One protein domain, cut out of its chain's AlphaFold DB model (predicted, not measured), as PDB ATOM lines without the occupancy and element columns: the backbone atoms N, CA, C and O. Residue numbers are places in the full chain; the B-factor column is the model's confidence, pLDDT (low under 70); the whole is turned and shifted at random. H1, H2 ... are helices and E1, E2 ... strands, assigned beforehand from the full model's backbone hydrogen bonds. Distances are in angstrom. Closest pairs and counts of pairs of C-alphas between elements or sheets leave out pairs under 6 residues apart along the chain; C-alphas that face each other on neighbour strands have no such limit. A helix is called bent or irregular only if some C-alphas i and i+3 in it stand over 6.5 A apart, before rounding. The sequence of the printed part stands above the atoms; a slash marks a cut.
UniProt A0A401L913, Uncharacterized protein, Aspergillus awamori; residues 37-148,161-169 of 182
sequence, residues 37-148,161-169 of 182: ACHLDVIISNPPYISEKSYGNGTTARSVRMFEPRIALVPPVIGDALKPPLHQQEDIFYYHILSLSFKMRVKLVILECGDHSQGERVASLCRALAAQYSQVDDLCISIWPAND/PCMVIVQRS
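AT A GLANCE: This is residues 37 to 148 and 161 to 169 of the 182 residues of an uncharacterized protein of Aspergillus awamori (UniProt A0A401L913). A four-stranded sheet has two long helices, H4 and H5, side by side over one face, while the other face is bare of named helices. Three short helices, H1 to H3, make a small group beyond the end of the sheet where E1 and E2 finish, and a long loop, residues 74 to 88, arches away on the helix side. The printed part has 121 residues, with five named helices and four named strands in the order E1 H1 H2 H3 H4 E2 H5 E3 E4. The sheet is mixed, in the order E1 E2 E4 E3, and the class is mixed, helices and strands. The whole is compact, with a radius of gyration of the C-alphas of 14.9 A and spans of 43 by 40 by 26 A.

IN THESE COORDINATES: E1 is residues 42 to 45, 10.1 A long, with C-alpha 42 at (-41.903, -24.535, 12.206). H1 is residues 52 to 57, 8.8 A; H2 is residues 62 to 67, 8.8 A; H3 is residues 70 to 73, 5.1 A. H4, residues 89 to 103, is 22.2 A long and irregular, with C-alphas 90 and 93 7.6 A apart. E2 is residues 108 to 113, 16.4 A, and H5 is residues 116 to 132, 24.2 A. E3 is residues 139 to 144, 16.3 A, and E4 is residues 162 to 168, 20.1 A, ending with C-alpha 168 at (-49.636, -18.223, 8.511).

HOW THE PARTS SIT: E1 and E2 are parallel, with N 43 and O 108 2.9 A apart, within hydrogen-bond range; with H1 to H4 between them they form a strand-helix-strand unit, two parallel neighbour strands joined through helices. E2 and E4 are antiparallel, with N 111 and O 164 at 2.9 A. E4 and E3 are antiparallel, with N 142 and O 165 at 2.9 A. E2, H5 and E3 form a split unit, with E4 between its strands and a right-handed crossover. H4 and H5 on the same face make two layers, helices over a sheet. H4 runs along E2 at a height over the sheet of 10.4 A, and H5 along E4 at 8.7 A. They touch at the C-alphas of Leu 98 and Cys 126, the closest, 6.5 A apart, at a steep tilt of 39 degrees, the same way. H1 and H2 are close but not clearly touching, the closest C-alphas being those of Tyr 55 and Arg 65, 7.1 A. H2 and H3 meet only through their link. Every O i to N i+4 pair is within range in H1, H2 and H5, and 9 of 11 in H4; H3 is too short for one.

THE WHOLE: The C-alphas of Ala 37 and Asn 57, the two farthest apart, are 45.1 A apart. Residues 149 to 160 are not printed, and C-alphas 148 and 161 are 14.6 A apart across the cut. The link from H3 to H4 is long. The pLDDT is under 70 at residues 37 to 38, 79 to 85 and 147 to 148.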
ATOM      1  N   ALA A  37     -45.706 -36.745   2.852       56.53
ATOM      2  CA  ALA A  37     -45.419 -35.319   2.831       56.53
ATOM      3  C   ALA A  37     -44.796 -34.923   4.176       56.53
ATOM      4  O   ALA A  37     -45.442 -35.032   5.219       56.53
ATOM      5  N   CYS A  38     -43.510 -34.564   4.169       65.69
ATOM      6  CA  CYS A  38     -42.811 -34.146   5.375       65.69
ATOM      7  C   CYS A  38     -43.443 -32.828   5.823       65.69
ATOM      8  O   CYS A  38     -43.101 -31.769   5.317       65.69
ATOM      9  N   HIS A  39     -44.437 -32.895   6.703       75.81
ATOM     10  CA  HIS A  39     -45.130 -31.710   7.180       75.81
ATOM     11  C   HIS A  39     -44.191 -30.927   8.104       75.81
ATOM     12  O   HIS A  39     -43.754 -31.440   9.134       75.81
ATOM     13  N   LEU A  40     -43.847 -29.699   7.712       85.38
ATOM     14  CA  LEU A  40     -42.993 -28.797   8.480       85.38
ATOM     15  C   LEU A  40     -43.863 -27.706   9.102       85.38
ATOM     16  O   LEU A  40     -44.326 -26.807   8.410       85.38
ATOM     17  N   ASP A  41     -44.074 -27.764  10.414       91.19
ATOM     18  CA  ASP A  41     -44.857 -26.746  11.124       91.19
ATOM     19  C   ASP A  41     -44.053 -25.473  11.411       91.19
ATOM     20  O   ASP A  41     -44.596 -24.368  11.345       91.19
ATOM     21  N   VAL A  42     -42.761 -25.622  11.720       94.06
ATOM     22  CA  VAL A  42     -41.903 -24.535  12.206       94.06
ATOM     23  C   VAL A  42     -40.546 -24.560  11.505       94.06
ATOM     24  O   VAL A  42     -39.914 -25.610  11.400       94.06
ATOM     25  N   ILE A  43     -40.072 -23.390  11.077       95.38
ATOM     26  CA  ILE A  43     -38.684 -23.147  10.670       95.38
ATOM     27  C   ILE A  43     -38.091 -22.078  11.587       95.38
ATOM     28  O   ILE A  43     -38.659 -21.001  11.740       95.38
ATOM     29  N   ILE A  44     -36.922 -22.356  12.159       97.12
ATOM     30  CA  ILE A  44     -36.119 -21.381  12.904       97.12
ATOM     31  C   ILE A  44     -34.720 -21.405  12.301       97.12
ATOM     32  O   ILE A  44     -34.161 -22.484  12.108       97.12
ATOM     33  N   SER A  45     -34.159 -20.241  11.982       96.88
ATOM     34  CA  SER A  45     -32.804 -20.159  11.441       96.88
ATOM     35  C   SER A  45     -32.089 -18.888  11.878       96.88
ATOM     36  O   SER A  45     -32.634 -17.793  11.773       96.88
ATOM     37  N   ASN A  46     -30.821 -19.051  12.246       96.69
ATOM     38  CA  ASN A  46     -29.809 -18.003  12.226       96.69
ATOM     39  C   ASN A  46     -28.864 -18.317  11.048       96.69
ATOM     40  O   ASN A  46     -27.916 -19.089  11.216       96.69
ATOM     41  N   PRO A  47     -29.211 -17.898   9.814       95.19
ATOM     42  CA  PRO A  47     -28.386 -18.194   8.650       95.19
ATOM     43  C   PRO A  47     -27.155 -17.276   8.596       95.19
ATOM     44  O   PRO A  47     -27.165 -16.206   9.190       95.19
ATOM     45  N   PRO A  48     -26.125 -17.604   7.799       94.50
ATOM     46  CA  PRO A  48     -25.095 -16.631   7.443       94.50
ATOM     47  C   PRO A  48     -25.739 -15.408   6.771       94.50
ATOM     48  O   PRO A  48     -26.507 -15.571   5.821       94.50
ATOM     49  N   TYR A  49     -25.429 -14.198   7.241       93.12
ATOM     50  CA  TYR A  49     -26.036 -12.949   6.749       93.12
ATOM     51  C   TYR A  49     -25.055 -11.770   6.662       93.12
ATOM     52  O   TYR A  49     -25.453 -10.634   6.395       93.12
ATOM     53  N   ILE A  50     -23.762 -12.013   6.899       92.06
ATOM     54  CA  ILE A  50     -22.726 -10.979   6.862       92.06
ATOM     55  C   ILE A  50     -22.214 -10.824   5.428       92.06
ATOM     56  O   ILE A  50     -21.792 -11.791   4.799       92.06
ATOM     57  N   SER A  51     -22.190  -9.593   4.911       91.19
ATOM     58  CA  SER A  51     -21.601  -9.306   3.598       91.19
ATOM     59  C   SER A  51     -20.079  -9.523   3.583       91.19
ATOM     60  O   SER A  51     -19.395  -9.326   4.591       91.19
ATOM     61  N   GLU A  52     -19.506  -9.834   2.416       90.38
ATOM     62  CA  GLU A  52     -18.045  -9.962   2.256       90.38
ATOM     63  C   GLU A  52     -17.311  -8.682   2.697       90.38
ATOM     64  O   GLU A  52     -16.250  -8.729   3.321       90.38
ATOM     65  N   LYS A  53     -17.914  -7.515   2.427       88.44
ATOM     66  CA  LYS A  53     -17.372  -6.213   2.829       88.44
ATOM     67  C   LYS A  53     -17.362  -6.060   4.351       88.44
ATOM     68  O   LYS A  53     -16.350  -5.617   4.900       88.44
ATOM     69  N   SER A  54     -18.457  -6.430   5.019       86.44
ATOM     70  CA  SER A  54     -18.580  -6.371   6.479       86.44
ATOM     71  C   SER A  54     -17.584  -7.302   7.169       86.44
ATOM     72  O   SER A  54     -16.944  -6.890   8.138       86.44
ATOM     73  N   TYR A  55     -17.370  -8.496   6.609       87.31
ATOM     74  CA  TYR A  55     -16.390  -9.467   7.092       87.31
ATOM     75  C   TYR A  55     -14.934  -9.031   6.850       87.31
ATOM     76  O   TYR A  55     -14.074  -9.202   7.708       87.31
ATOM     77  N   GLY A  56     -14.612  -8.452   5.695       83.44
ATOM     78  CA  GLY A  56     -13.235  -8.079   5.360       83.44
ATOM     79  C   GLY A  56     -12.698  -6.913   6.195       83.44
ATOM     80  O   GLY A  56     -11.835  -7.088   7.050       83.44
ATOM     81  N   ASN A  57     -13.205  -5.708   5.944       77.06
ATOM     82  CA  ASN A  57     -12.730  -4.466   6.574       77.06
ATOM     83  C   ASN A  57     -13.880  -3.638   7.167       77.06
ATOM     84  O   ASN A  57     -13.718  -2.443   7.402       77.06
ATOM     85  N   GLY A  58     -15.057  -4.242   7.333       79.62
ATOM     86  CA  GLY A  58     -16.251  -3.553   7.802       79.62
ATOM     87  C   GLY A  58     -16.526  -3.782   9.284       79.62
ATOM     88  O   GLY A  58     -15.640  -3.661  10.125       79.62
ATOM     89  N   THR A  59     -17.785  -4.069   9.598       81.50
ATOM     90  CA  THR A  59     -18.339  -4.026  10.956       81.50
ATOM     91  C   THR A  59     -18.145  -5.312  11.762       81.50
ATOM     92  O   THR A  59     -18.407  -5.319  12.962       81.50
ATOM     93  N   THR A  60     -17.669  -6.406  11.156       82.50
ATOM     94  CA  THR A  60     -17.489  -7.672  11.877       82.50
ATOM     95  C   THR A  60     -16.290  -7.605  12.824       82.50
ATOM     96  O   THR A  60     -15.142  -7.386  12.413       82.50
ATOM     97  N   ALA A  61     -16.545  -7.860  14.109       84.38
ATOM     98  CA  ALA A  61     -15.521  -7.867  15.144       84.38
ATOM     99  C   ALA A  61     -14.356  -8.804  14.785       84.38
ATOM    100  O   ALA A  61     -14.537  -9.912  14.278       84.38
ATOM    101  N   ARG A  62     -13.122  -8.370  15.067       83.00
ATOM    102  CA  ARG A  62     -11.912  -9.157  14.774       83.00
ATOM    103  C   ARG A  62     -11.928 -10.534  15.446       83.00
ATOM    104  O   ARG A  62     -11.423 -11.482  14.859       83.00
ATOM    105  N   SER A  63     -12.492 -10.641  16.648       86.19
ATOM    106  CA  SER A  63     -12.648 -11.911  17.367       86.19
ATOM    107  C   SER A  63     -13.532 -12.891  16.596       86.19
ATOM    108  O   SER A  63     -13.093 -14.004  16.335       86.19
ATOM    109  N   VAL A  64     -14.716 -12.457  16.154       84.69
ATOM    110  CA  VAL A  64     -15.650 -13.276  15.360       84.69
ATOM    111  C   VAL A  64     -14.945 -13.837  14.125       84.69
ATOM    112  O   VAL A  64     -14.957 -15.036  13.885       84.69
ATOM    113  N   ARG A  65     -14.195 -12.998  13.405       85.44
ATOM    114  CA  ARG A  65     -13.447 -13.412  12.200       85.44
ATOM    115  C   ARG A  65     -12.330 -14.422  12.455       85.44
ATOM    116  O   ARG A  65     -11.914 -15.108  11.530       85.44
ATOM    117  N   MET A  66     -11.800 -14.463  13.675       87.00
ATOM    118  CA  MET A  66     -10.702 -15.354  14.060       87.00
ATOM    119  C   MET A  66     -11.198 -16.672  14.663       87.00
ATOM    120  O   MET A  66     -10.493 -17.672  14.556       87.00
ATOM    121  N   PHE A  67     -12.364 -16.671  15.317       89.69
ATOM    122  CA  PHE A  67     -12.847 -17.805  16.113       89.69
ATOM    123  C   PHE A  67     -14.078 -18.504  15.534       89.69
ATOM    124  O   PHE A  67     -14.317 -19.660  15.880       89.69
ATOM    125  N   GLU A  68     -14.831 -17.858  14.645       90.25
ATOM    126  CA  GLU A  68     -15.984 -18.470  13.991       90.25
ATOM    127  C   GLU A  68     -15.667 -18.874  12.545       90.25
ATOM    128  O   GLU A  68     -14.919 -18.190  11.836       90.25
ATOM    129  N   PRO A  69     -16.223 -20.000  12.067       91.81
ATOM    130  CA  PRO A  69     -15.985 -20.450  10.707       91.81
ATOM    131  C   PRO A  69     -16.666 -19.506   9.711       91.81
ATOM    132  O   PRO A  69     -17.862 -19.241   9.802       91.81
ATOM    133  N   ARG A  70     -15.937 -19.072   8.674       91.69
ATOM    134  CA  ARG A  70     -16.461 -18.163   7.636       91.69
ATOM    135  C   ARG A  70     -17.783 -18.648   7.016       91.69
ATOM    136  O   ARG A  70     -18.626 -17.826   6.676       91.69
ATOM    137  N   ILE A  71     -17.973 -19.963   6.872       90.31
ATOM    138  CA  ILE A  71     -19.199 -20.560   6.306       90.31
ATOM    139  C   ILE A  71     -20.456 -20.331   7.161       90.31
ATOM    140  O   ILE A  71     -21.553 -20.425   6.626       90.31
ATOM    141  N   ALA A  72     -20.307 -20.023   8.453       90.50
ATOM    142  CA  ALA A  72     -21.409 -19.662   9.347       90.50
ATOM    143  C   ALA A  72     -21.713 -18.152   9.334       90.50
ATOM    144  O   ALA A  72     -22.744 -17.731   9.836       90.50
ATOM    145  N   LEU A  73     -20.826 -17.344   8.745       91.75
ATOM    146  CA  LEU A  73     -20.888 -15.885   8.798       91.75
ATOM    147  C   LEU A  73     -21.288 -15.274   7.458       91.75
ATOM    148  O   LEU A  73     -22.203 -14.457   7.389       91.75
ATOM    149  N   VAL A  74     -20.592 -15.668   6.389       93.19
ATOM    150  CA  VAL A  74     -20.662 -15.005   5.084       93.19
ATOM    151  C   VAL A  74     -21.286 -15.935   4.052       93.19
ATOM    152  O   VAL A  74     -20.684 -16.975   3.739       93.19
ATOM    153  N   PRO A  75     -22.437 -15.561   3.466       91.38
ATOM    154  CA  PRO A  75     -23.053 -16.335   2.401       91.38
ATOM    155  C   PRO A  75     -22.118 -16.584   1.214       91.38
ATOM    156  O   PRO A  75     -21.282 -15.735   0.886       91.38
ATOM    157  N   PRO A  76     -22.234 -17.743   0.543       88.19
ATOM    158  CA  PRO A  76     -21.467 -17.996  -0.666       88.19
ATOM    159  C   PRO A  76     -21.909 -17.052  -1.789       88.19
ATOM    160  O   PRO A  76     -23.076 -16.668  -1.885       88.19
ATOM    161  N   VAL A  77     -20.977 -16.707  -2.678       82.69
ATOM    162  CA  VAL A  77     -21.295 -15.984  -3.913       82.69
ATOM    163  C   VAL A  77     -21.854 -16.985  -4.918       82.69
ATOM    164  O   VAL A  77     -21.147 -17.897  -5.345       82.69
ATOM    165  N   ILE A  78     -23.121 -16.823  -5.292       75.50
ATOM    166  CA  ILE A  78     -23.756 -17.641  -6.333       75.50
ATOM    167  C   ILE A  78     -23.596 -16.924  -7.680       75.50
ATOM    168  O   ILE A  78     -23.809 -15.715  -7.780       75.50
ATOM    169  N   GLY A  79     -23.153 -17.658  -8.708       66.19
ATOM    170  CA  GLY A  79     -22.916 -17.117 -10.052       66.19
ATOM    171  C   GLY A  79     -24.185 -16.579 -10.730       66.19
ATOM    172  O   GLY A  79     -25.299 -16.949 -10.366       66.19
ATOM    173  N   ASP A  80     -24.013 -15.720 -11.742       61.50
ATOM    174  CA  ASP A  80     -25.093 -14.919 -12.355       61.50
ATOM    175  C   ASP A  80     -26.278 -15.723 -12.916       61.50
ATOM    176  O   ASP A  80     -27.399 -15.225 -12.918       61.50
ATOM    177  N   ALA A  81     -26.074 -16.972 -13.342       56.06
ATOM    178  CA  ALA A  81     -27.134 -17.797 -13.931       56.06
ATOM    179  C   ALA A  81     -28.201 -18.279 -12.924       56.06
ATOM    180  O   ALA A  81     -29.250 -18.765 -13.338       56.06
ATOM    181  N   LEU A  82     -27.938 -18.168 -11.617       56.44
ATOM    182  CA  LEU A  82     -28.808 -18.676 -10.548       56.44
ATOM    183  C   LEU A  82     -29.220 -17.592  -9.548       56.44
ATOM    184  O   LEU A  82     -29.780 -17.924  -8.507       56.44
ATOM    185  N   LYS A  83     -28.937 -16.311  -9.823       62.16
ATOM    186  CA  LYS A  83     -29.235 -15.240  -8.869       62.16
ATOM    187  C   LYS A  83     -30.747 -15.010  -8.775       62.16
ATOM    188  O   LYS A  83     -31.353 -14.582  -9.759       62.16
ATOM    189  N   PRO A  84     -31.369 -15.249  -7.608       65.38
ATOM    190  CA  PRO A  84     -32.714 -14.753  -7.372       65.38
ATOM    191  C   PRO A  84     -32.717 -13.213  -7.407       65.38
ATOM    192  O   PRO A  84     -31.652 -12.601  -7.284       65.38
ATOM    193  N   PRO A  85     -33.887 -12.569  -7.579       69.31
ATOM    194  CA  PRO A  85     -34.013 -11.112  -7.651       69.31
ATOM    195  C   PRO A  85     -33.803 -10.471  -6.267       69.31
ATOM    196  O   PRO A  85     -34.722  -9.933  -5.655       69.31
ATOM    197  N   LEU A  86     -32.588 -10.590  -5.742       74.69
ATOM    198  CA  LEU A  86     -32.172 -10.078  -4.448       74.69
ATOM    199  C   LEU A  86     -31.652  -8.653  -4.577       74.69
ATOM    200  O   LEU A  86     -30.919  -8.325  -5.510       74.69
ATOM    201  N   HIS A  87     -31.957  -7.835  -3.574       77.88
ATOM    202  CA  HIS A  87     -31.325  -6.528  -3.419       77.88
ATOM    203  C   HIS A  87     -29.854  -6.649  -2.994       77.88
ATOM    204  O   HIS A  87     -29.035  -5.826  -3.397       77.88
ATOM    205  N   GLN A  88     -29.523  -7.659  -2.185       87.25
ATOM    206  CA  GLN A  88     -28.192  -7.871  -1.619       87.25
ATOM    207  C   GLN A  88     -27.836  -9.367  -1.578       87.25
ATOM    208  O   GLN A  88     -28.700 -10.208  -1.329       87.25
ATOM    209  N   GLN A  89     -26.566  -9.707  -1.833       88.50
ATOM    210  CA  GLN A  89     -26.099 -11.105  -1.891       88.50
ATOM    211  C   GLN A  89     -26.151 -11.778  -0.515       88.50
ATOM    212  O   GLN A  89     -26.390 -12.979  -0.415       88.50
ATOM    213  N   GLU A  90     -25.939 -11.003   0.543       90.94
ATOM    214  CA  GLU A  90     -26.010 -11.448   1.930       90.94
ATOM    215  C   GLU A  90     -27.403 -11.943   2.344       90.94
ATOM    216  O   GLU A  90     -27.517 -12.698   3.305       90.94
ATOM    217  N   ASP A  91     -28.453 -11.607   1.586       92.88
ATOM    218  CA  ASP A  91     -29.822 -11.999   1.919       92.88
ATOM    219  C   ASP A  91     -30.238 -13.350   1.287       92.88
ATOM    220  O   ASP A  91     -31.398 -13.769   1.358       92.88
ATOM    221  N   ILE A  92     -29.303 -14.064   0.648       91.38
ATOM    222  CA  ILE A  92     -29.604 -15.248  -0.169       91.38
ATOM    223  C   ILE A  92     -30.206 -16.413   0.609       91.38
ATOM    224  O   ILE A  92     -31.153 -17.044   0.139       91.38
ATOM    225  N   PHE A  93     -29.729 -16.679   1.824       92.81
ATOM    226  CA  PHE A  93     -30.306 -17.736   2.648       92.81
ATOM    227  C   PHE A  93     -31.766 -17.446   2.994       92.81
ATOM    228  O   PHE A  93     -32.592 -18.357   2.925       92.81
ATOM    229  N   TYR A  94     -32.114 -16.188   3.277       94.88
ATOM    230  CA  TYR A  94     -33.498 -15.809   3.550       94.88
ATOM    231  C   TYR A  94     -34.401 -16.096   2.352       94.88
ATOM    232  O   TYR A  94     -35.489 -16.634   2.541       94.88
ATOM    233  N   TYR A  95     -33.948 -15.829   1.120       91.88
ATOM    234  CA  TYR A  95     -34.714 -16.148  -0.093       91.88
ATOM    235  C   TYR A  95     -35.059 -17.629  -0.176       91.88
ATOM    236  O   TYR A  95     -36.221 -17.991  -0.375       91.88
ATOM    237  N   HIS A  96     -34.059 -18.488   0.004       90.12
ATOM    238  CA  HIS A  96     -34.235 -19.927  -0.122       90.12
ATOM    239  C   HIS A  96     -35.074 -20.512   1.019       90.12
ATOM    240  O   HIS A  96     -35.988 -21.297   0.765       90.12
ATOM    241  N   ILE A  97     -34.823 -20.090   2.263       93.19
ATOM    242  CA  ILE A  97     -35.580 -20.546   3.435       93.19
ATOM    243  C   ILE A  97     -37.042 -20.097   3.341       93.19
ATOM    244  O   ILE A  97     -37.953 -20.904   3.540       93.19
ATOM    245  N   LEU A  98     -37.297 -18.834   2.984       93.38
ATOM    246  CA  LEU A  98     -38.659 -18.333   2.808       93.38
ATOM    247  C   LEU A  98     -39.362 -19.057   1.659       93.38
ATOM    248  O   LEU A  98     -40.490 -19.511   1.845       93.38
ATOM    249  N   SER A  99     -38.699 -19.245   0.515       90.12
ATOM    250  CA  SER A  99     -39.247 -20.006  -0.617       90.12
ATOM    251  C   SER A  99     -39.633 -21.431  -0.218       90.12
ATOM    252  O   SER A  99     -40.730 -21.884  -0.546       90.12
ATOM    253  N   LEU A 100     -38.772 -22.125   0.536       88.38
ATOM    254  CA  LEU A 100     -39.073 -23.443   1.100       88.38
ATOM    255  C   LEU A 100     -40.309 -23.379   2.007       88.38
ATOM    256  O   LEU A 100     -41.201 -24.214   1.884       88.38
ATOM    257  N   SER A 101     -40.400 -22.355   2.861       91.31
ATOM    258  CA  SER A 101     -41.540 -22.170   3.762       91.31
ATOM    259  C   SER A 101     -42.874 -22.002   3.027       91.31
ATOM    260  O   SER A 101     -43.883 -22.535   3.481       91.31
ATOM    261  N   PHE A 102     -42.886 -21.291   1.892       89.94
ATOM    262  CA  PHE A 102     -44.087 -21.090   1.074       89.94
ATOM    263  C   PHE A 102     -44.495 -22.374   0.357       89.94
ATOM    264  O   PHE A 102     -45.679 -22.716   0.360       89.94
ATOM    265  N   LYS A 103     -43.523 -23.117  -0.194       86.06
ATOM    266  CA  LYS A 103     -43.773 -24.424  -0.825       86.06
ATOM    267  C   LYS A 103     -44.352 -25.430   0.167       86.06
ATOM    268  O   LYS A 103     -45.283 -26.150  -0.168       86.06
ATOM    269  N   MET A 104     -43.821 -25.441   1.387       85.50
ATOM    270  CA  MET A 104     -44.214 -26.375   2.446       85.50
ATOM    271  C   MET A 104     -45.387 -25.888   3.294       85.50
ATOM    272  O   MET A 104     -45.819 -26.607   4.188       85.50
ATOM    273  N   ARG A 105     -45.891 -24.673   3.030       88.69
ATOM    274  CA  ARG A 105     -46.934 -23.999   3.820       88.69
ATOM    275  C   ARG A 105     -46.640 -24.055   5.324       88.69
ATOM    276  O   ARG A 105     -47.500 -24.382   6.129       88.69
ATOM    277  N   VAL A 106     -45.405 -23.736   5.706       91.38
ATOM    278  CA  VAL A 106     -44.960 -23.776   7.110       91.38
ATOM    279  C   VAL A 106     -45.776 -22.794   7.947       91.38
ATOM    280  O   VAL A 106     -46.004 -21.665   7.520       91.38
ATOM    281  N   LYS A 107     -46.210 -23.167   9.149       93.12
ATOM    282  CA  LYS A 107     -47.079 -22.299   9.965       93.12
ATOM    283  C   LYS A 107     -46.323 -21.127  10.585       93.12
ATOM    284  O   LYS A 107     -46.864 -20.025  10.654       93.12
ATOM    285  N   LEU A 108     -45.080 -21.357  11.010       96.00
ATOM    286  CA  LEU A 108     -44.241 -20.367  11.684       96.00
ATOM    287  C   LEU A 108     -42.812 -20.381  11.131       96.00
ATOM    288  O   LEU A 108     -42.164 -21.425  11.098       96.00
ATOM    289  N   VAL A 109     -42.298 -19.216  10.748       97.44
ATOM    290  CA  VAL A 109     -40.895 -19.026  10.361       97.44
ATOM    291  C   VAL A 109     -40.287 -17.924  11.220       97.44
ATOM    292  O   VAL A 109     -40.878 -16.854  11.349       97.44
ATOM    293  N   ILE A 110     -39.114 -18.178  11.794       98.31
ATOM    294  CA  ILE A 110     -38.363 -17.220  12.607       98.31
ATOM    295  C   ILE A 110     -36.931 -17.135  12.072       98.31
ATOM    296  O   ILE A 110     -36.245 -18.154  11.970       98.31
ATOM    297  N   LEU A 111     -36.493 -15.928  11.717       98.31
ATOM    298  CA  LEU A 111     -35.211 -15.680  11.055       98.31
ATOM    299  C   LEU A 111     -34.435 -14.586  11.782       98.31
ATOM    300  O   LEU A 111     -34.907 -13.453  11.850       98.31
ATOM    301  N   GLU A 112     -33.241 -14.907  12.273       97.44
ATOM    302  CA  GLU A 112     -32.317 -13.909  12.825       97.44
ATOM    303  C   GLU A 112     -31.717 -13.057  11.703       97.44
ATOM    304  O   GLU A 112     -31.427 -13.564  10.618       97.44
ATOM    305  N   CYS A 113     -31.561 -11.759  11.948       95.94
ATOM    306  CA  CYS A 113     -31.010 -10.760  11.040       95.94
ATOM    307  C   CYS A 113     -29.972  -9.909  11.770       95.94
ATOM    308  O   CYS A 113     -30.127  -9.599  12.952       95.94
ATOM    309  N   GLY A 114     -28.941  -9.482  11.041       92.44
ATOM    310  CA  GLY A 114     -27.845  -8.695  11.596       92.44
ATOM    311  C   GLY A 114     -28.264  -7.309  12.079       92.44
ATOM    312  O   GLY A 114     -27.668  -6.809  13.026       92.44
ATOM    313  N   ASP A 115     -29.281  -6.710  11.454       91.94
ATOM    314  CA  ASP A 115     -29.907  -5.472  11.915       91.94
ATOM    315  C   ASP A 115     -31.322  -5.251  11.359       91.94
ATOM    316  O   ASP A 115     -31.796  -5.990  10.492       91.94
ATOM    317  N   HIS A 116     -31.994  -4.194  11.826       92.31
ATOM    318  CA  HIS A 116     -33.318  -3.797  11.339       92.31
ATOM    319  C   HIS A 116     -33.375  -3.480   9.844       92.31
ATOM    320  O   HIS A 116     -34.381  -3.787   9.209       92.31
ATOM    321  N   SER A 117     -32.323  -2.904   9.251       92.75
ATOM    322  CA  SER A 117     -32.302  -2.653   7.805       92.75
ATOM    323  C   SER A 117     -32.354  -3.971   7.034       92.75
ATOM    324  O   SER A 117     -33.105  -4.105   6.067       92.75
ATOM    325  N   GLN A 118     -31.609  -4.981   7.486       94.25
ATOM    326  CA  GLN A 118     -31.700  -6.338   6.963       94.25
ATOM    327  C   GLN A 118     -33.059  -6.976   7.250       94.25
ATOM    328  O   GLN A 118     -33.652  -7.542   6.334       94.25
ATOM    329  N   GLY A 119     -33.600  -6.808   8.456       95.62
ATOM    330  CA  GLY A 119     -34.946  -7.262   8.803       95.62
ATOM    331  C   GLY A 119     -36.018  -6.743   7.837       95.62
ATOM    332  O   GLY A 119     -36.839  -7.520   7.351       95.62
ATOM    333  N   GLU A 120     -35.975  -5.460   7.472       95.12
ATOM    334  CA  GLU A 120     -36.917  -4.860   6.514       95.12
ATOM    335  C   GLU A 120     -36.762  -5.414   5.093       95.12
ATOM    336  O   GLU A 120     -37.758  -5.654   4.397       95.12
ATOM    337  N   ARG A 121     -35.525  -5.679   4.654       95.56
ATOM    338  CA  ARG A 121     -35.280  -6.347   3.365       95.56
ATOM    339  C   ARG A 121     -35.838  -7.766   3.365       95.56
ATOM    340  O   ARG A 121     -36.517  -8.147   2.414       95.56
ATOM    341  N   VAL A 122     -35.627  -8.520   4.442       96.19
ATOM    342  CA  VAL A 122     -36.145  -9.888   4.602       96.19
ATOM    343  C   VAL A 122     -37.676  -9.901   4.673       96.19
ATOM    344  O   VAL A 122     -38.316 -10.727   4.018       96.19
ATOM    345  N   ALA A 123     -38.294  -8.952   5.379       95.81
ATOM    346  CA  ALA A 123     -39.747  -8.793   5.408       95.81
ATOM    347  C   ALA A 123     -40.312  -8.446   4.020       95.81
ATOM    348  O   ALA A 123     -41.318  -9.014   3.589       95.81
ATOM    349  N   SER A 124     -39.650  -7.553   3.281       94.81
ATOM    350  CA  SER A 124     -40.028  -7.190   1.908       94.81
ATOM    351  C   SER A 124     -39.916  -8.376   0.950       94.81
ATOM    352  O   SER A 124     -40.829  -8.632   0.164       94.81
ATOM    353  N   LEU A 125     -38.845  -9.159   1.076       93.62
ATOM    354  CA  LEU A 125     -38.660 -10.407   0.346       93.62
ATOM    355  C   LEU A 125     -39.779 -11.417   0.654       93.62
ATOM    356  O   LEU A 125     -40.313 -12.049  -0.257       93.62
ATOM    357  N   CYS A 126     -40.179 -11.541   1.922       94.44
ATOM    358  CA  CYS A 126     -41.286 -12.404   2.326       94.44
ATOM    359  C   CYS A 126     -42.609 -11.993   1.659       94.44
ATOM    360  O   CYS A 126     -43.298 -12.848   1.102       94.44
ATOM    361  N   ARG A 127     -42.929 -10.692   1.620       93.50
ATOM    362  CA  ARG A 127     -44.122 -10.166   0.924       93.50
ATOM    363  C   ARG A 127     -44.088 -10.451  -0.580       93.50
ATOM    364  O   ARG A 127     -45.098 -10.857  -1.148       93.50
ATOM    365  N   ALA A 128     -42.928 -10.283  -1.216       91.19
ATOM    366  CA  ALA A 128     -42.759 -10.576  -2.638       91.19
ATOM    367  C   ALA A 128     -43.004 -12.063  -2.949       91.19
ATOM    368  O   ALA A 128     -43.694 -12.391  -3.913       91.19
ATOM    369  N   LEU A 129     -42.492 -12.966  -2.108       90.75
ATOM    370  CA  LEU A 129     -42.748 -14.400  -2.236       90.75
ATOM    371  C   LEU A 129     -44.216 -14.749  -1.948       90.75
ATOM    372  O   LEU A 129     -44.798 -15.540  -2.682       90.75
ATOM    373  N   ALA A 130     -44.853 -14.123  -0.958       91.12
ATOM    374  CA  ALA A 130     -46.276 -14.330  -0.688       91.12
ATOM    375  C   ALA A 130     -47.145 -14.026  -1.918       91.12
ATOM    376  O   ALA A 130     -48.041 -14.806  -2.244       91.12
ATOM    377  N   ALA A 131     -46.831 -12.945  -2.642       88.75
ATOM    378  CA  ALA A 131     -47.492 -12.605  -3.900       88.75
ATOM    379  C   ALA A 131     -47.234 -13.656  -4.995       88.75
ATOM    380  O   ALA A 131     -48.172 -14.075  -5.670       88.75
ATOM    381  N   GLN A 132     -45.991 -14.134  -5.137       88.12
ATOM    382  CA  GLN A 132     -45.626 -15.165  -6.124       88.12
ATOM    383  C   GLN A 132     -46.331 -16.509  -5.887       88.12
ATOM    384  O   GLN A 132     -46.666 -17.195  -6.847       88.12
ATOM    385  N   TYR A 133     -46.560 -16.883  -4.626       86.19
ATOM    386  CA  TYR A 133     -47.234 -18.132  -4.253       86.19
ATOM    387  C   TYR A 133     -48.751 -17.977  -4.047       86.19
ATOM    388  O   TYR A 133     -49.399 -18.949  -3.661       86.19
ATOM    389  N   SER A 134     -49.321 -16.785  -4.274       85.81
ATOM    390  CA  SER A 134     -50.738 -16.477  -4.013       85.81
ATOM    391  C   SER A 134     -51.179 -16.812  -2.575       85.81
ATOM    392  O   SER A 134     -52.259 -17.351  -2.356       85.81
ATOM    393  N   GLN A 135     -50.327 -16.514  -1.587       82.88
ATOM    394  CA  GLN A 135     -50.547 -16.766  -0.149       82.88
ATOM    395  C   GLN A 135     -50.535 -15.461   0.674       82.88
ATOM    396  O   GLN A 135     -50.025 -15.433   1.792       82.88
ATOM    397  N   VAL A 136     -51.007 -14.349   0.102       75.69
ATOM    398  CA  VAL A 136     -50.911 -13.016   0.731       75.69
ATOM    399  C   VAL A 136     -51.885 -12.858   1.902       75.69
ATOM    400  O   VAL A 136     -51.499 -12.310   2.932       75.69
ATOM    401  N   ASP A 137     -53.112 -13.364   1.764       72.06
ATOM    402  CA  ASP A 137     -54.224 -13.067   2.685       72.06
ATOM    403  C   ASP A 137     -54.107 -13.755   4.058       72.06
ATOM    404  O   ASP A 137     -54.761 -13.355   5.019       72.06
ATOM    405  N   ASP A 138     -53.207 -14.732   4.174       81.44
ATOM    406  CA  ASP A 138     -53.033 -15.564   5.365       81.44
ATOM    407  C   ASP A 138     -51.780 -15.202   6.179       81.44
ATOM    408  O   ASP A 138     -51.435 -15.910   7.122       81.44
ATOM    409  N   LEU A 139     -51.048 -14.137   5.832       90.56
ATOM    410  CA  LEU A 139     -49.685 -13.925   6.327       90.56
ATOM    411  C   LEU A 139     -49.553 -12.734   7.290       90.56
ATOM    412  O   LEU A 139     -49.779 -11.585   6.922       90.56
ATOM    413  N   CYS A 140     -49.065 -12.994   8.503       93.88
ATOM    414  CA  CYS A 140     -48.585 -11.971   9.432       93.88
ATOM    415  C   CYS A 140     -47.050 -11.937   9.411       93.88
ATOM    416  O   CYS A 140     -46.403 -12.956   9.649       93.88
ATOM    417  N   ILE A 141     -46.465 -10.770   9.124       95.44
ATOM    418  CA  ILE A 141     -45.012 -10.547   9.121       95.44
ATOM    419  C   ILE A 141     -44.698  -9.453  10.141       95.44
ATOM    420  O   ILE A 141     -45.242  -8.354  10.047       95.44
ATOM    421  N   SER A 142     -43.800  -9.735  11.081       95.81
ATOM    422  CA  SER A 142     -43.348  -8.777  12.093       95.81
ATOM    423  C   SER A 142     -41.833  -8.826  12.277       95.81
ATOM    424  O   SER A 142     -41.190  -9.822  11.946       95.81
ATOM    425  N   ILE A 143     -41.270  -7.728  12.785       96.06
ATOM    426  CA  ILE A 143     -39.853  -7.600  13.131       96.06
ATOM    427  C   ILE A 143     -39.766  -7.370  14.640       96.06
ATOM    428  O   ILE A 143     -40.490  -6.528  15.173       96.06
ATOM    429  N   TRP A 144     -38.916  -8.138  15.319       93.81
ATOM    430  CA  TRP A 144     -38.667  -8.025  16.755       93.81
ATOM    431  C   TRP A 144     -37.189  -7.690  17.041       93.81
ATOM    432  O   TRP A 144     -36.326  -8.316  16.426       93.81
ATOM    433  N   PRO A 145     -36.866  -6.774  17.973       89.56
ATOM    434  CA  PRO A 145     -37.800  -5.909  18.695       89.56
ATOM    435  C   PRO A 145     -38.561  -4.987  17.735       89.56
ATOM    436  O   PRO A 145     -38.111  -4.727  16.622       89.56
ATOM    437  N   ALA A 146     -39.754  -4.547  18.134       79.31
ATOM    438  CA  ALA A 146     -40.437  -3.513  17.370       79.31
ATOM    439  C   ALA A 146     -39.596  -2.233  17.453       79.31
ATOM    440  O   ALA A 146     -39.036  -1.928  18.509       79.31
ATOM    441  N   ASN A 147     -39.497  -1.488  16.354       68.81
ATOM    442  CA  ASN A 147     -38.790  -0.213  16.349       68.81
ATOM    443  C   ASN A 147     -39.635   0.823  17.112       68.81
ATOM    444  O   ASN A 147     -40.397   1.583  16.512       68.81
ATOM    445  N   ASP A 148     -39.553   0.816  18.442       58.34
ATOM    446  CA  ASP A 148     -40.213   1.802  19.290       58.34
ATOM    447  C   ASP A 148     -39.523   3.151  19.072       58.34
ATOM    448  O   ASP A 148     -38.437   3.433  19.579       58.34
ATOM    449  N   PRO A 161     -29.148  -6.553  16.401       89.31
ATOM    450  CA  PRO A 161     -29.726  -7.680  15.685       89.31
ATOM    451  C   PRO A 161     -31.234  -7.753  15.920       89.31
ATOM    452  O   PRO A 161     -31.745  -7.391  16.980       89.31
ATOM    453  N   CYS A 162     -31.957  -8.259  14.926       94.31
ATOM    454  CA  CYS A 162     -33.404  -8.402  15.000       94.31
ATOM    455  C   CYS A 162     -33.868  -9.747  14.449       94.31
ATOM    456  O   CYS A 162     -33.100 -10.516  13.883       94.31
ATOM    457  N   MET A 163     -35.156 -10.026  14.594       96.88
ATOM    458  CA  MET A 163     -35.792 -11.262  14.164       96.88
ATOM    459  C   MET A 163     -36.967 -10.944  13.253       96.88
ATOM    460  O   MET A 163     -37.831 -10.155  13.625       96.88
ATOM    461  N   VAL A 164     -37.033 -11.588  12.093       97.81
ATOM    462  CA  VAL A 164     -38.230 -11.583  11.249       97.81
ATOM    463  C   VAL A 164     -39.077 -12.797  11.594       97.81
ATOM    464  O   VAL A 164     -38.614 -13.936  11.521       97.81
ATOM    465  N   ILE A 165     -40.330 -12.546  11.959       97.75
ATOM    466  CA  ILE A 165     -41.311 -13.561  12.338       97.75
ATOM    467  C   ILE A 165     -42.415 -13.566  11.287       97.75
ATOM    468  O   ILE A 165     -43.049 -12.541  11.034       97.75
ATOM    469  N   VAL A 166     -42.655 -14.733  10.695       96.69
ATOM    470  CA  VAL A 166     -43.686 -14.959   9.681       96.69
ATOM    471  C   VAL A 166     -44.653 -16.021  10.189       96.69
ATOM    472  O   VAL A 166     -44.245 -17.146  10.481       96.69
ATOM    473  N   GLN A 167     -45.933 -15.679  10.284       95.31
ATOM    474  CA  GLN A 167     -47.000 -16.565  10.749       95.31
ATOM    475  C   GLN A 167     -48.070 -16.703   9.672       95.31
ATOM    476  O   GLN A 167     -48.499 -15.702   9.103       95.31
ATOM    477  N   ARG A 168     -48.512 -17.936   9.410       90.75
ATOM    478  CA  ARG A 168     -49.636 -18.223   8.511       90.75
ATOM    479  C   ARG A 168     -50.897 -18.530   9.324       90.75
ATOM    480  O   ARG A 168     -50.937 -19.520  10.056       90.75
ATOM    481  N   SER A 169     -51.916 -17.693   9.192       78.44
ATOM    482  CA  SER A 169     -53.260 -17.914   9.726       78.44
ATOM    483  C   SER A 169     -54.010 -18.867   8.787       78.44
ATOM    484  O   SER A 169     -53.995 -18.651   7.588       78.44
TER     485      SER A 169